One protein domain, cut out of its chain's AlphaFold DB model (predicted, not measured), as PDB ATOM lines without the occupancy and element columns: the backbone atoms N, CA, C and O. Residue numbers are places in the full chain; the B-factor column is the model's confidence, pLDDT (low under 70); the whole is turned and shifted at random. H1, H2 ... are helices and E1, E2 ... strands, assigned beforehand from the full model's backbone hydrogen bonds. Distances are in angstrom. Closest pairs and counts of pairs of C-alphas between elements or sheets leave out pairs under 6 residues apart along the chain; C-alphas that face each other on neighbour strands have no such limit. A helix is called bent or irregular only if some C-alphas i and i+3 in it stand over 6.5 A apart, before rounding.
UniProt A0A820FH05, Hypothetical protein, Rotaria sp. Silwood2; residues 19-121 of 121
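AT A GLANCE: This is residues 19 to 121 of the 121 residues of the protein "Hypothetical protein" of Rotaria sp. Silwood2 (UniProt A0A820FH05). A two-stranded parallel sheet, E2 beside E3, is set between two helices, H2 over one face and the long H4 over the other. The bent helix H1 lies beside H2, its arm H1b crossing close to H2 and its arm H1a farther out from the sheet, H3 folds back at one end of H4, and residues 20 to 25 stick out. The printed part has 103 residues, with four named helices and three named strands in the order E1 H1 E2 H2 E3 H3 H4, and its class is mostly helix. It is only just compact, close to loose, with a radius of gyration of the C-alphas of 15.3 A, and spans 37 by 36 by 21 A.

IN THESE COORDINATES: Strand E2, residues 58 to 62, begins at C-alpha 58 (183.129, 212.162, 189.022), and strand E3 is residues 83 to 87. H2 is residues 66 to 78, 18.3 A long. H4, residues 98 to 120, is 33.4 A long and ends at C-alpha 120 (186.154, 213.626, 199.362); it is irregular, with C-alphas 99 and 102 8.1 A apart. H3 is residues 90 to 96. H1, residues 31 to 50, was assigned as one helix by its hydrogen bonds but is bent, with C-alphas 39 and 42 7.3 A apart; its arms are H1a, residues 31 to 39, and H1b, residues 42 to 50. Strand E1 is residues 23 to 25, with C-alpha 23 at (159.253, 218.030, 167.685).

HOW THE PARTS SIT: E2 and E3 are parallel neighbours at 26 degrees, with N 61 and O 85 at 2.8 A and N 85 and O 59 at 2.8 A, both within hydrogen-bond range. E2, H2 and E3 form a strand-helix-strand unit, two parallel neighbour strands with a helix between them along the chain, and its crossover is right-handed. The closest C-alphas of E2 and H2 are those of Cys 61 and Tyr 68, 6.1 A apart. The closest C-alphas of E2 and H4 are those of Val 58 and Ala 115, 6.2 A apart. H3 and H4 are a helical hairpin: they touch, closest at the C-alphas of Ile 93 and Ile 101, 6.8 A, at a shallow tilt of 26 degrees, opposite ways, and H4 does so with residues 100 to 104 alone. H1b and H2 are close but not clearly touching, closest at the C-alphas of Pro 43 and Leu 74, 7.4 A, and about perpendicular at 78 degrees. H1a and H1b stand at a steep tilt of 45 degrees, and H1a and H2 are near each other. E1 pairs with no named strand, though its residues 23 to 24 pair antiparallel with residues 19 to 20. Every O i to N i+4 pair is within hydrogen-bond range in H1a, H1b, H2 and H3; in H4, 17 of 19 are.

THE WHOLE: The two C-alphas farthest apart, those of Asn 21 and Lys 121, are 47.9 A apart. The printed part has no cut and no long link. The mean pLDDT of the printed part is 95.8, and no printed residue is under 70.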
ATOM      1  N   GLU A  19     165.140 221.018 167.750       94.94
ATOM      2  CA  GLU A  19     163.774 220.871 167.262       94.94
ATOM      3  C   GLU A  19     163.795 220.567 165.755       94.94
ATOM      4  O   GLU A  19     164.631 221.093 165.021       94.94
ATOM      5  N   CYS A  20     162.911 219.672 165.308       91.94
ATOM      6  CA  CYS A  20     162.636 219.444 163.890       91.94
ATOM      7  C   CYS A  20     161.144 219.165 163.648       91.94
ATOM      8  O   CYS A  20     160.598 218.152 164.107       91.94
ATOM      9  N   ASN A  21     160.501 220.034 162.862       93.31
ATOM     10  CA  ASN A  21     159.082 219.977 162.499       93.31
ATOM     11  C   ASN A  21     158.114 219.913 163.700       93.31
ATOM     12  O   ASN A  21     157.284 219.010 163.807       93.31
ATOM     13  N   GLY A  22     158.233 220.862 164.620       94.19
ATOM     14  CA  GLY A  22     157.486 220.968 165.872       94.19
ATOM     15  C   GLY A  22     157.844 219.927 166.938       94.19
ATOM     16  O   GLY A  22     157.116 219.810 167.926       94.19
ATOM     17  N   ARG A  23     158.910 219.132 166.766       91.62
ATOM     18  CA  ARG A  23     159.253 218.030 167.685       91.62
ATOM     19  C   ARG A  23     160.643 218.201 168.277       91.62
ATOM     20  O   ARG A  23     161.628 218.278 167.549       91.62
ATOM     21  N   ASN A  24     160.712 218.174 169.608       93.19
ATOM     22  CA  ASN A  24     161.978 218.181 170.336       93.19
ATOM     23  C   ASN A  24     162.796 216.926 170.019       93.19
ATOM     24  O   ASN A  24     162.278 215.808 170.062       93.19
ATOM     25  N   MET A  25     164.084 217.127 169.762       92.94
ATOM     26  CA  MET A  25     165.048 216.085 169.435       92.94
ATOM     27  C   MET A  25     166.196 216.076 170.438       92.94
ATOM     28  O   MET A  25     166.606 217.107 170.970       92.94
ATOM     29  N   ASN A  26     166.767 214.896 170.655       92.75
ATOM     30  CA  ASN A  26     168.065 214.779 171.299       92.75
ATOM     31  C   ASN A  26     169.172 215.106 170.290       92.75
ATOM     32  O   ASN A  26     169.040 214.880 169.087       92.75
ATOM     33  N   TYR A  27     170.328 215.524 170.798       93.50
ATOM     34  CA  TYR A  27     171.510 215.821 169.981       93.50
ATOM     35  C   TYR A  27     172.082 214.608 169.225       93.50
ATOM     36  O   TYR A  27     172.900 214.778 168.326       93.50
ATOM     37  N   TYR A  28     171.654 213.392 169.575       92.88
ATOM     38  CA  TYR A  28     172.066 212.137 168.945       92.88
ATOM     39  C   TYR A  28     171.006 211.515 168.023       92.88
ATOM     40  O   TYR A  28     171.231 210.427 167.495       92.88
ATOM     41  N   ASP A  29     169.857 212.167 167.815       92.56
ATOM     42  CA  ASP A  29     168.781 211.605 166.983       92.56
ATOM     43  C   ASP A  29     169.094 211.702 165.471       92.56
ATOM     44  O   ASP A  29     168.571 210.920 164.679       92.56
ATOM     45  N   ASN A  30     169.981 212.617 165.054       93.06
ATOM     46  CA  ASN A  30     170.479 212.729 163.677       93.06
ATOM     47  C   ASN A  30     172.006 212.569 163.644       93.06
ATOM     48  O   ASN A  30     172.723 213.323 164.296       93.06
ATOM     49  N   LYS A  31     172.512 211.612 162.855       92.19
ATOM     50  CA  LYS A  31     173.948 211.275 162.814       92.19
ATOM     51  C   LYS A  31     174.834 212.428 162.341       92.19
ATOM     52  O   LYS A  31     175.887 212.647 162.928       92.19
ATOM     53  N   THR A  32     174.425 213.152 161.300       93.00
ATOM     54  CA  THR A  32     175.215 214.262 160.747       93.00
ATOM     55  C   THR A  32     175.303 215.406 161.745       93.00
ATOM     56  O   THR A  32     176.395 215.883 162.040       93.00
ATOM     57  N   LEU A  33     174.166 215.789 162.334       91.75
ATOM     58  CA  LEU A  33     174.125 216.800 163.387       91.75
ATOM     59  C   LEU A  33     174.972 216.380 164.592       91.75
ATOM     60  O   LEU A  33     175.795 217.158 165.062       91.75
ATOM     61  N   MET A  34     174.803 215.142 165.058       93.88
ATOM     62  CA  MET A  34     175.559 214.597 166.180       93.88
ATOM     63  C   MET A  34     177.066 214.694 165.929       93.88
ATOM     64  O   MET A  34     177.784 215.192 166.787       93.88
ATOM     65  N   ASN A  35     177.548 214.264 164.760       93.06
ATOM     66  CA  ASN A  35     178.973 214.306 164.435       93.06
ATOM     67  C   ASN A  35     179.522 215.740 164.466       93.06
ATOM     68  O   ASN A  35     180.542 215.973 165.108       93.06
ATOM     69  N   ASN A  36     178.801 216.698 163.875       92.31
ATOM     70  CA  ASN A  36     179.201 218.110 163.877       92.31
ATOM     71  C   ASN A  36     179.232 218.696 165.300       92.31
ATOM     72  O   ASN A  36     180.145 219.437 165.659       92.31
ATOM     73  N   LEU A  37     178.251 218.347 166.142       94.44
ATOM     74  CA  LEU A  37     178.210 218.808 167.533       94.44
ATOM     75  C   LEU A  37     179.321 218.177 168.384       94.44
ATOM     76  O   LEU A  37     179.864 218.842 169.266       94.44
ATOM     77  N   LEU A  38     179.667 216.909 168.140       94.06
ATOM     78  CA  LEU A  38     180.687 216.178 168.902       94.06
ATOM     79  C   LEU A  38     182.125 216.571 168.547       94.06
ATOM     80  O   LEU A  38     183.028 216.281 169.332       94.06
ATOM     81  N   GLU A  39     182.346 217.207 167.397       90.31
ATOM     82  CA  GLU A  39     183.688 217.585 166.952       90.31
ATOM     83  C   GLU A  39     184.297 218.671 167.848       90.31
ATOM     84  O   GLU A  39     185.394 218.484 168.378       90.31
ATOM     85  N   TYR A  40     183.544 219.749 168.096       89.56
ATOM     86  CA  TYR A  40     184.028 220.912 168.851       89.56
ATOM     87  C   TYR A  40     183.045 221.414 169.910       89.56
ATOM     88  O   TYR A  40     183.444 221.697 171.037       89.56
ATOM     89  N   PHE A  41     181.756 221.494 169.579       95.69
ATOM     90  CA  PHE A  41     180.785 222.232 170.388       95.69
ATOM     91  C   PHE A  41     180.454 221.557 171.728       95.69
ATOM     92  O   PHE A  41     180.464 222.200 172.775       95.69
ATOM     93  N   ILE A  42     180.186 220.250 171.717       97.12
ATOM     94  CA  ILE A  42     179.898 219.474 172.932       97.12
ATOM     95  C   ILE A  42     181.132 219.374 173.848       97.12
ATOM     96  O   ILE A  42     180.980 219.645 175.040       97.12
ATOM     97  N   PRO A  43     182.338 219.021 173.352       97.19
ATOM     98  CA  PRO A  43     183.542 219.011 174.183       97.19
ATOM     99  C   PRO A  43     183.828 220.359 174.857       97.19
ATOM    100  O   PRO A  43     184.051 220.391 176.064       97.19
ATOM    101  N   ASP A  44     183.753 221.462 174.106       97.62
ATOM    102  CA  ASP A  44     183.948 222.820 174.631       97.62
ATOM    103  C   ASP A  44     182.917 223.170 175.714       97.62
ATOM    104  O   ASP A  44     183.265 223.694 176.771       97.62
ATOM    105  N   ASN A  45     181.649 222.814 175.503       97.75
ATOM    106  CA  ASN A  45     180.603 223.003 176.501       97.75
ATOM    107  C   ASN A  45     180.862 222.217 177.800       97.75
ATOM    108  O   ASN A  45     180.699 222.770 178.889       97.75
ATOM    109  N   ILE A  46     181.259 220.944 177.705       97.81
ATOM    110  CA  ILE A  46     181.575 220.128 178.888       97.81
ATOM    111  C   ILE A  46     182.745 220.755 179.652       97.81
ATOM    112  O   ILE A  46     182.652 220.933 180.866       97.81
ATOM    113  N   GLU A  47     183.808 221.150 178.950       97.88
ATOM    114  CA  GLU A  47     184.979 221.785 179.557       97.88
ATOM    115  C   GLU A  47     184.611 223.113 180.243       97.88
ATOM    116  O   GLU A  47     184.994 223.354 181.386       97.88
ATOM    117  N   LYS A  48     183.777 223.949 179.609       97.62
ATOM    118  CA  LYS A  48     183.257 225.191 180.208       97.62
ATOM    119  C   LYS A  48     182.454 224.939 181.479       97.62
ATOM    120  O   LYS A  48     182.642 225.659 182.455       97.62
ATOM    121  N   GLN A  49     181.589 223.926 181.493       97.00
ATOM    122  CA  GLN A  49     180.827 223.558 182.691       97.00
ATOM    123  C   GLN A  49     181.735 223.054 183.816       97.00
ATOM    124  O   GLN A  49     181.510 223.392 184.979       97.00
ATOM    125  N   ILE A  50     182.787 222.298 183.489       97.00
ATOM    126  CA  ILE A  50     183.800 221.892 184.470       97.00
ATOM    127  C   ILE A  50     184.499 223.127 185.055       97.00
ATOM    128  O   ILE A  50     184.621 223.246 186.275       97.00
ATOM    129  N   ASN A  51     184.856 224.092 184.208       97.19
ATOM    130  CA  ASN A  51     185.533 225.329 184.601       97.19
ATOM    131  C   ASN A  51     184.682 226.285 185.457       97.19
ATOM    132  O   ASN A  51     185.226 227.237 186.013       97.19
ATOM    133  N   LEU A  52     183.386 226.013 185.654       95.50
ATOM    134  CA  LEU A  52     182.567 226.686 186.675       95.50
ATOM    135  C   LEU A  52     182.916 226.252 188.114       95.50
ATOM    136  O   LEU A  52     182.314 226.749 189.064       95.50
ATOM    137  N   GLY A  53     183.871 225.331 188.284       92.94
ATOM    138  CA  GLY A  53     184.319 224.812 189.580       92.94
ATOM    139  C   GLY A  53     183.838 223.391 189.881       92.94
ATOM    140  O   GLY A  53     183.879 222.965 191.036       92.94
ATOM    141  N   CYS A  54     183.373 222.642 188.875       94.69
ATOM    142  CA  CYS A  54     182.954 221.257 189.073       94.69
ATOM    143  C   CYS A  54     184.169 220.328 189.222       94.69
ATOM    144  O   CYS A  54     185.199 220.497 188.570       94.69
ATOM    145  N   SER A  55     184.031 219.290 190.045       95.06
ATOM    146  CA  SER A  55     185.078 218.277 190.199       95.06
ATOM    147  C   SER A  55     185.253 217.443 188.924       95.06
ATOM    148  O   SER A  55     184.277 216.955 188.357       95.06
ATOM    149  N   ARG A  56     186.509 217.185 188.538       97.19
ATOM    150  CA  ARG A  56     186.871 216.204 187.496       97.19
ATOM    151  C   ARG A  56     186.945 214.766 188.025       97.19
ATOM    152  O   ARG A  56     187.219 213.847 187.269       97.19
ATOM    153  N   LYS A  57     186.682 214.521 189.312       97.94
ATOM    154  CA  LYS A  57     186.732 213.155 189.860       97.94
ATOM    155  C   LYS A  57     185.535 212.316 189.414       97.94
ATOM    156  O   LYS A  57     185.660 211.123 189.146       97.94
ATOM    157  N   VAL A  58     184.348 212.918 189.326       98.06
ATOM    158  CA  VAL A  58     183.129 212.162 189.022       98.06
ATOM    159  C   VAL A  58     182.046 213.005 188.362       98.06
ATOM    160  O   VAL A  58     181.765 214.120 188.791       98.06
ATOM    161  N   ALA A  59     181.382 212.419 187.366       98.00
ATOM    162  CA  ALA A  59     180.115 212.899 186.823       98.00
ATOM    163  C   ALA A  59     179.010 211.848 186.997       98.00
ATOM    164  O   ALA A  59     179.272 210.643 186.971       98.00
ATOM    165  N   ILE A  60     177.761 212.300 187.129       98.25
ATOM    166  CA  ILE A  60     176.573 211.438 187.111       98.25
ATOM    167  C   ILE A  60     175.809 211.699 185.810       98.25
ATOM    168  O   ILE A  60     175.259 212.775 185.595       98.25
ATOM    169  N   CYS A  61     175.768 210.702 184.931       98.06
ATOM    170  CA  CYS A  61     175.048 210.748 183.667       98.06
ATOM    171  C   CYS A  61     173.584 210.340 183.859       98.06
ATOM    172  O   CYS A  61     173.285 209.195 184.212       98.06
ATOM    173  N   LEU A  62     172.667 211.262 183.560       97.38
ATOM    174  CA  LEU A  62     171.238 210.972 183.510       97.38
ATOM    175  C   LEU A  62     170.902 210.301 182.170       97.38
ATOM    176  O   LEU A  62     170.962 210.919 181.106       97.38
ATOM    177  N   GLY A  63     170.542 209.022 182.223       94.69
ATOM    178  CA  GLY A  63     170.259 208.181 181.065       94.69
ATOM    179  C   GLY A  63     171.335 207.129 180.830       94.69
ATOM    180  O   GLY A  63     172.511 207.439 180.691       94.69
ATOM    181  N   GLU A  64     170.904 205.873 180.739       91.75
ATOM    182  CA  GLU A  64     171.790 204.700 180.689       91.75
ATOM    183  C   GLU A  64     172.083 204.205 179.266       91.75
ATOM    184  O   GLU A  64     172.951 203.355 179.079       91.75
ATOM    185  N   GLY A  65     171.350 204.722 178.275       94.19
ATOM    186  CA  GLY A  65     171.469 204.344 176.867       94.19
ATOM    187  C   GLY A  65     172.465 205.214 176.097       94.19
ATOM    188  O   GLY A  65     173.618 205.384 176.493       94.19
ATOM    189  N   THR A  66     172.000 205.790 174.986       94.06
ATOM    190  CA  THR A  66     172.824 206.545 174.029       94.06
ATOM    191  C   THR A  66     173.616 207.683 174.674       94.06
ATOM    192  O   THR A  66     174.806 207.813 174.399       94.06
ATOM    193  N   ASN A  67     173.001 208.451 175.584       94.94
ATOM    194  CA  ASN A  67     173.665 209.571 176.259       94.94
ATOM    195  C   ASN A  67     174.924 209.123 177.030       94.94
ATOM    196  O   ASN A  67     175.993 209.701 176.856       94.94
ATOM    197  N   TYR A  68     174.820 208.041 177.811       97.38
ATOM    198  CA  TYR A  68     175.961 207.481 178.541       97.38
ATOM    199  C   TYR A  68     177.035 206.935 177.600       97.38
ATOM    200  O   TYR A  68     178.218 207.174 177.822       97.38
ATOM    201  N   SER A  69     176.641 206.230 176.532       96.88
ATOM    202  CA  SER A  69     177.599 205.698 175.555       96.88
ATOM    203  C   SER A  69     178.417 206.807 174.886       96.88
ATOM    204  O   SER A  69     179.634 206.677 174.761       96.88
ATOM    205  N   ILE A  70     177.769 207.910 174.501       96.19
ATOM    206  CA  ILE A  70     178.444 209.063 173.898       96.19
ATOM    207  C   ILE A  70     179.350 209.753 174.915       96.19
ATOM    208  O   ILE A  70     180.525 209.969 174.624       96.19
ATOM    209  N   LEU A  71     178.837 210.054 176.113       97.19
ATOM    210  CA  LEU A  71     179.628 210.717 177.147       97.19
ATOM    211  C   LEU A  71     180.853 209.882 177.538       97.19
ATOM    212  O   LEU A  71     181.934 210.436 177.703       97.19
ATOM    213  N   LYS A  72     180.721 208.553 177.615       97.56
ATOM    214  CA  LYS A  72     181.847 207.653 177.878       97.56
ATOM    215  C   LYS A  72     182.924 207.755 176.791       97.56
ATOM    216  O   LYS A  72     184.087 207.920 177.133       97.56
ATOM    217  N   LYS A  73     182.549 207.731 175.507       96.81
ATOM    218  CA  LYS A  73     183.499 207.884 174.386       96.81
ATOM    219  C   LYS A  73     184.195 209.244 174.388       96.81
ATOM    220  O   LYS A  73     185.394 209.331 174.145       96.81
ATOM    221  N   LEU A  74     183.449 210.313 174.671       97.12
ATOM    222  CA  LEU A  74     184.031 211.645 174.840       97.12
ATOM    223  C   LEU A  74     185.029 211.660 175.999       97.12
ATOM    224  O   LEU A  74     186.113 212.215 175.871       97.12
ATOM    225  N   ASN A  75     184.688 211.009 177.107       98.00
ATOM    226  CA  ASN A  75     185.552 210.930 178.271       98.00
ATOM    227  C   ASN A  75     186.822 210.110 178.020       98.00
ATOM    228  O   ASN A  75     187.879 210.500 178.488       98.00
ATOM    229  N   GLU A  76     186.742 209.025 177.248       97.62
ATOM    230  CA  GLU A  76     187.914 208.259 176.796       97.62
ATOM    231  C   GLU A  76     188.857 209.116 175.933       97.62
ATOM    232  O   GLU A  76     190.072 208.949 175.994       97.62
ATOM    233  N   LYS A  77     188.311 210.060 175.153       97.25
ATOM    234  CA  LYS A  77     189.093 210.963 174.295       97.25
ATOM    235  C   LYS A  77     189.696 212.148 175.054       97.25
ATOM    236  O   LYS A  77     190.846 212.499 174.813       97.25
ATOM    237  N   TYR A  78     188.915 212.796 175.914       97.56
ATOM    238  CA  TYR A  78     189.268 214.088 176.518       97.56
ATOM    239  C   TYR A  78     189.594 214.011 178.012       97.56
ATOM    240  O   TYR A  78     190.075 214.989 178.573       97.56
ATOM    241  N   ASN A  79     189.349 212.870 178.664       97.69
ATOM    242  CA  ASN A  79     189.564 212.670 180.099       97.69
ATOM    243  C   ASN A  79     188.895 213.769 180.949       97.69
ATOM    244  O   ASN A  79     189.517 214.399 181.806       97.69
ATOM    245  N   PHE A  80     187.611 214.037 180.680       98.06
ATOM    246  CA  PHE A  80     186.843 215.038 181.427       98.06
ATOM    247  C   PHE A  80     186.707 214.670 182.905       98.06
ATOM    248  O   PHE A  80     186.917 215.516 183.774       98.06
ATOM    249  N   PHE A  81     186.389 213.404 183.175       98.25
ATOM    250  CA  PHE A  81     186.143 212.861 184.499       98.25
ATOM    251  C   PHE A  81     186.891 211.544 184.722       98.25
ATOM    252  O   PHE A  81     186.951 210.706 183.823       98.25
ATOM    253  N   GLU A  82     187.377 211.294 185.937       98.12
ATOM    254  CA  GLU A  82     187.969 209.995 186.301       98.12
ATOM    255  C   GLU A  82     186.918 208.875 186.291       98.12
ATOM    256  O   GLU A  82     187.187 207.745 185.878       98.12
ATOM    257  N   LYS A  83     185.685 209.187 186.719       97.69
ATOM    258  CA  LYS A  83     184.574 208.233 186.751       97.69
ATOM    259  C   LYS A  83     183.269 208.846 186.262       97.69
ATOM    260  O   LYS A  83     182.903 209.959 186.625       97.69
ATOM    261  N   ILE A  84     182.501 208.068 185.502       98.19
ATOM    262  CA  ILE A  84     181.129 208.420 185.123       98.19
ATOM    263  C   ILE A  84     180.180 207.389 185.728       98.19
ATOM    264  O   ILE A  84     180.160 206.225 185.318       98.19
ATOM    265  N   LEU A  85     179.390 207.825 186.707       98.19
ATOM    266  CA  LEU A  85     178.245 207.081 187.223       98.19
ATOM    267  C   LEU A  85     177.055 207.284 186.280       98.19
ATOM    268  O   LEU A  85     176.972 208.296 185.589       98.19
ATOM    269  N   LYS A  86     176.119 206.339 186.242       97.38
ATOM    270  CA  LYS A  86     174.902 206.446 185.428       97.38
ATOM    271  C   LYS A  86     173.674 206.134 186.264       97.38
ATOM    272  O   LYS A  86     173.734 205.281 187.146       97.38
ATOM    273  N   VAL A  87     172.578 206.811 185.955       98.00
ATOM    274  CA  VAL A  87     171.254 206.584 186.546       98.00
ATOM    275  C   VAL A  87     170.194 206.658 185.452       98.00
ATOM    276  O   VAL A  87     170.415 207.280 184.408       98.00
ATOM    277  N   SER A  88     169.034 206.037 185.655       97.62
ATOM    278  CA  SER A  88     167.967 206.070 184.648       97.62
ATOM    279  C   SER A  88     167.435 207.492 184.457       97.62
ATOM    280  O   SER A  88     167.229 208.216 185.423       97.62
ATOM    281  N   HIS A  89     167.189 207.918 183.216       96.69
ATOM    282  CA  HIS A  89     166.767 209.295 182.930       96.69
ATOM    283  C   HIS A  89     165.372 209.604 183.526       96.69
ATOM    284  O   HIS A  89     164.465 208.783 183.340       96.69
ATOM    285  N   PRO A  90     165.117 210.792 184.119       96.31
ATOM    286  CA  PRO A  90     163.821 211.113 184.736       96.31
ATOM    287  C   PRO A  90     162.634 210.957 183.778       96.31
ATOM    288  O   PRO A  90     161.625 210.355 184.131       96.31
ATOM    289  N   ARG A  91     162.782 211.401 182.518       94.06
ATOM    290  CA  ARG A  91     161.777 211.179 181.455       94.06
ATOM    291  C   ARG A  91     161.405 209.702 181.296       94.06
ATOM    292  O   ARG A  91     160.225 209.393 181.198       94.06
ATOM    293  N   TYR A  92     162.392 208.805 181.263       95.69
ATOM    294  CA  TYR A  92     162.140 207.371 181.115       95.69
ATOM    295  C   TYR A  92     161.373 206.826 182.325       95.69
ATOM    296  O   TYR A  92     160.380 206.121 182.156       95.69
ATOM    297  N   ILE A  93     161.788 207.215 183.534       97.25
ATOM    298  CA  ILE A  93     161.140 206.788 184.777       97.25
ATOM    299  C   ILE A  93     159.674 207.229 184.786       97.25
ATOM    300  O   ILE A  93     158.777 206.411 184.969       97.25
ATOM    301  N   MET A  94     159.420 208.507 184.508       96.88
ATOM    302  CA  MET A  94     158.069 209.066 184.546       96.88
ATOM    303  C   MET A  94     157.148 208.503 183.463       96.88
ATOM    304  O   MET A  94     155.951 208.372 183.707       96.88
ATOM    305  N   GLN A  95     157.685 208.169 182.287       96.50
ATOM    306  CA  GLN A  95     156.897 207.640 181.172       96.50
ATOM    307  C   GLN A  95     156.618 206.141 181.287       96.50
ATOM    308  O   GLN A  95     155.520 205.709 180.950       96.50
ATOM    309  N   TYR A  96     157.586 205.348 181.755       96.50
ATOM    310  CA  TYR A  96     157.518 203.884 181.652       96.50
ATOM    311  C   TYR A  96     157.612 203.149 182.990       96.50
ATOM    312  O   TYR A  96     157.288 201.967 183.056       96.50
ATOM    313  N   LYS A  97     158.083 203.809 184.053       96.50
ATOM    314  CA  LYS A  97     158.390 203.176 185.346       96.50
ATOM    315  C   LYS A  97     157.819 203.943 186.537       96.50
ATOM    316  O   LYS A  97     158.338 203.856 187.645       96.50
ATOM    317  N   ARG A  98     156.722 204.674 186.323       96.00
ATOM    318  CA  ARG A  98     156.113 205.553 187.330       96.00
ATOM    319  C   ARG A  98     155.781 204.831 188.641       96.00
ATOM    320  O   ARG A  98     155.948 205.416 189.703       96.00
ATOM    321  N   GLN A  99     155.341 203.574 188.571       97.31
ATOM    322  CA  GLN A  99     155.011 202.768 189.757       97.31
ATOM    323  C   GLN A  99     156.236 202.458 190.636       97.31
ATOM    324  O   GLN A  99     156.083 202.280 191.837       97.31
ATOM    325  N   SER A 100     157.443 202.464 190.065       96.81
ATOM    326  CA  SER A 100     158.706 202.162 190.754       96.81
ATOM    327  C   SER A 100     159.518 203.421 191.077       96.81
ATOM    328  O   SER A 100     160.732 203.351 191.245       96.81
ATOM    329  N   ILE A 101     158.888 204.602 191.124       96.94
ATOM    330  CA  ILE A 101     159.599 205.880 191.294       96.94
ATOM    331  C   ILE A 101     160.499 205.900 192.538       96.94
ATOM    332  O   ILE A 101     161.608 206.420 192.465       96.94
ATOM    333  N   ASN A 102     160.063 205.287 193.642       97.75
ATOM    334  CA  ASN A 102     160.825 205.241 194.891       97.75
ATOM    335  C   ASN A 102     162.147 204.476 194.734       97.75
ATOM    336  O   ASN A 102     163.174 204.927 195.239       97.75
ATOM    337  N   ASP A 103     162.152 203.386 193.963       97.75
ATOM    338  CA  ASP A 103     163.361 202.601 193.695       97.75
ATOM    339  C   ASP A 103     164.382 203.428 192.902       97.75
ATOM    340  O   ASP A 103     165.579 203.428 193.196       97.75
ATOM    341  N   TYR A 104     163.905 204.205 191.923       97.81
ATOM    342  CA  TYR A 104     164.761 205.108 191.155       97.81
ATOM    343  C   TYR A 104     165.235 206.306 191.980       97.81
ATOM    344  O   TYR A 104     166.385 206.711 191.841       97.81
ATOM    345  N   VAL A 105     164.413 206.852 192.879       97.69
ATOM    346  CA  VAL A 105     164.876 207.880 193.825       97.69
ATOM    347  C   VAL A 105     166.014 207.326 194.683       97.69
ATOM    348  O   VAL A 105     167.049 207.983 194.809       97.69
ATOM    349  N   GLN A 106     165.892 206.097 195.192       98.12
ATOM    350  CA  GLN A 106     166.967 205.467 195.956       98.12
ATOM    351  C   GLN A 106     168.231 205.256 195.107       98.12
ATOM    352  O   GLN A 106     169.340 205.500 195.583       98.12
ATOM    353  N   GLN A 107     168.086 204.881 193.831       97.62
ATOM    354  CA  GLN A 107     169.210 204.804 192.891       97.62
ATOM    355  C   GLN A 107     169.948 206.151 192.772       97.62
ATOM    356  O   GLN A 107     171.181 206.178 192.801       97.62
ATOM    357  N   TYR A 108     169.216 207.264 192.670       97.94
ATOM    358  CA  TYR A 108     169.799 208.608 192.593       97.94
ATOM    359  C   TYR A 108     170.524 208.990 193.884       97.94
ATOM    360  O   TYR A 108     171.651 209.483 193.822       97.94
ATOM    361  N   VAL A 109     169.915 208.733 195.046       97.75
ATOM    362  CA  VAL A 109     170.531 208.996 196.357       97.75
ATOM    363  C   VAL A 109     171.841 208.224 196.502       97.75
ATOM    364  O   VAL A 109     172.865 208.818 196.837       97.75
ATOM    365  N   ASN A 110     171.845 206.934 196.161       98.31
ATOM    366  CA  ASN A 110     173.044 206.098 196.224       98.31
ATOM    367  C   ASN A 110     174.151 206.616 195.289       98.31
ATOM    368  O   ASN A 110     175.322 206.652 195.667       98.31
ATOM    369  N   ALA A 111     173.794 207.048 194.073       98.25
ATOM    370  CA  ALA A 111     174.751 207.628 193.132       98.25
ATOM    371  C   ALA A 111     175.349 208.946 193.654       98.25
ATOM    372  O   ALA A 111     176.555 209.156 193.525       98.25
ATOM    373  N   CYS A 112     174.535 209.800 194.283       97.69
ATOM    374  CA  CYS A 112     174.992 211.047 194.900       97.69
ATOM    375  C   CYS A 112     175.954 210.775 196.065       97.69
ATOM    376  O   CYS A 112     177.057 211.314 196.082       97.69
ATOM    377  N   GLN A 113     175.599 209.871 196.982       97.75
ATOM    378  CA  GLN A 113     176.454 209.493 198.115       97.75
ATOM    379  C   GLN A 113     177.798 208.901 197.660       97.75
ATOM    380  O   GLN A 113     178.857 209.225 198.208       97.75
ATOM    381  N   LEU A 114     177.779 208.056 196.623       98.25
ATOM    382  CA  LEU A 114     179.000 207.507 196.039       98.25
ATOM    383  C   LEU A 114     179.861 208.606 195.399       98.25
ATOM    384  O   LEU A 114     181.078 208.598 195.580       98.25
ATOM    385  N   ALA A 115     179.251 209.547 194.674       97.88
ATOM    386  CA  ALA A 115     179.961 210.677 194.083       97.88
ATOM    387  C   ALA A 115     180.619 211.558 195.157       97.88
ATOM    388  O   ALA A 115     181.802 211.865 195.041       97.88
ATOM    389  N   GLU A 116     179.911 211.883 196.239       96.81
ATOM    390  CA  GLU A 116     180.474 212.631 197.373       96.81
ATOM    391  C   GLU A 116     181.671 211.905 198.005       96.81
ATOM    392  O   GLU A 116     182.697 212.526 198.295       96.81
ATOM    393  N   THR A 117     181.578 210.580 198.154       97.38
ATOM    394  CA  THR A 117     182.677 209.751 198.674       97.38
ATOM    395  C   THR A 117     183.896 209.775 197.752       97.38
ATOM    396  O   THR A 117     185.025 209.794 198.232       97.38
ATOM    397  N   ILE A 118     183.689 209.765 196.432       97.44
ATOM    398  CA  ILE A 118     184.774 209.859 195.447       97.44
ATOM    399  C   ILE A 118     185.433 211.239 195.506       97.44
ATOM    400  O   ILE A 118     186.655 211.327 195.476       97.44
ATOM    401  N   VAL A 119     184.647 212.314 195.611       95.19
ATOM    402  CA  VAL A 119     185.187 213.682 195.635       95.19
ATOM    403  C   VAL A 119     185.996 213.957 196.903       95.19
ATOM    404  O   VAL A 119     187.019 214.642 196.827       95.19
ATOM    405  N   SER A 120     185.557 213.404 198.037       91.06
ATOM    406  CA  SER A 120     186.154 213.626 199.362       91.06
ATOM    407  C   SER A 120     187.453 212.850 199.621       91.06
ATOM    408  O   SER A 120     188.136 213.157 200.594       91.06
ATOM    409  N   LYS A 121     187.776 211.842 198.803       75.62
ATOM    410  CA  LYS A 121     189.054 211.107 198.848       75.62
ATOM    411  C   LYS A 121     190.116 211.835 198.050       75.62
ATOM    412  O   LYS A 121     191.242 211.992 198.549       75.62
TER     413      LYS A 121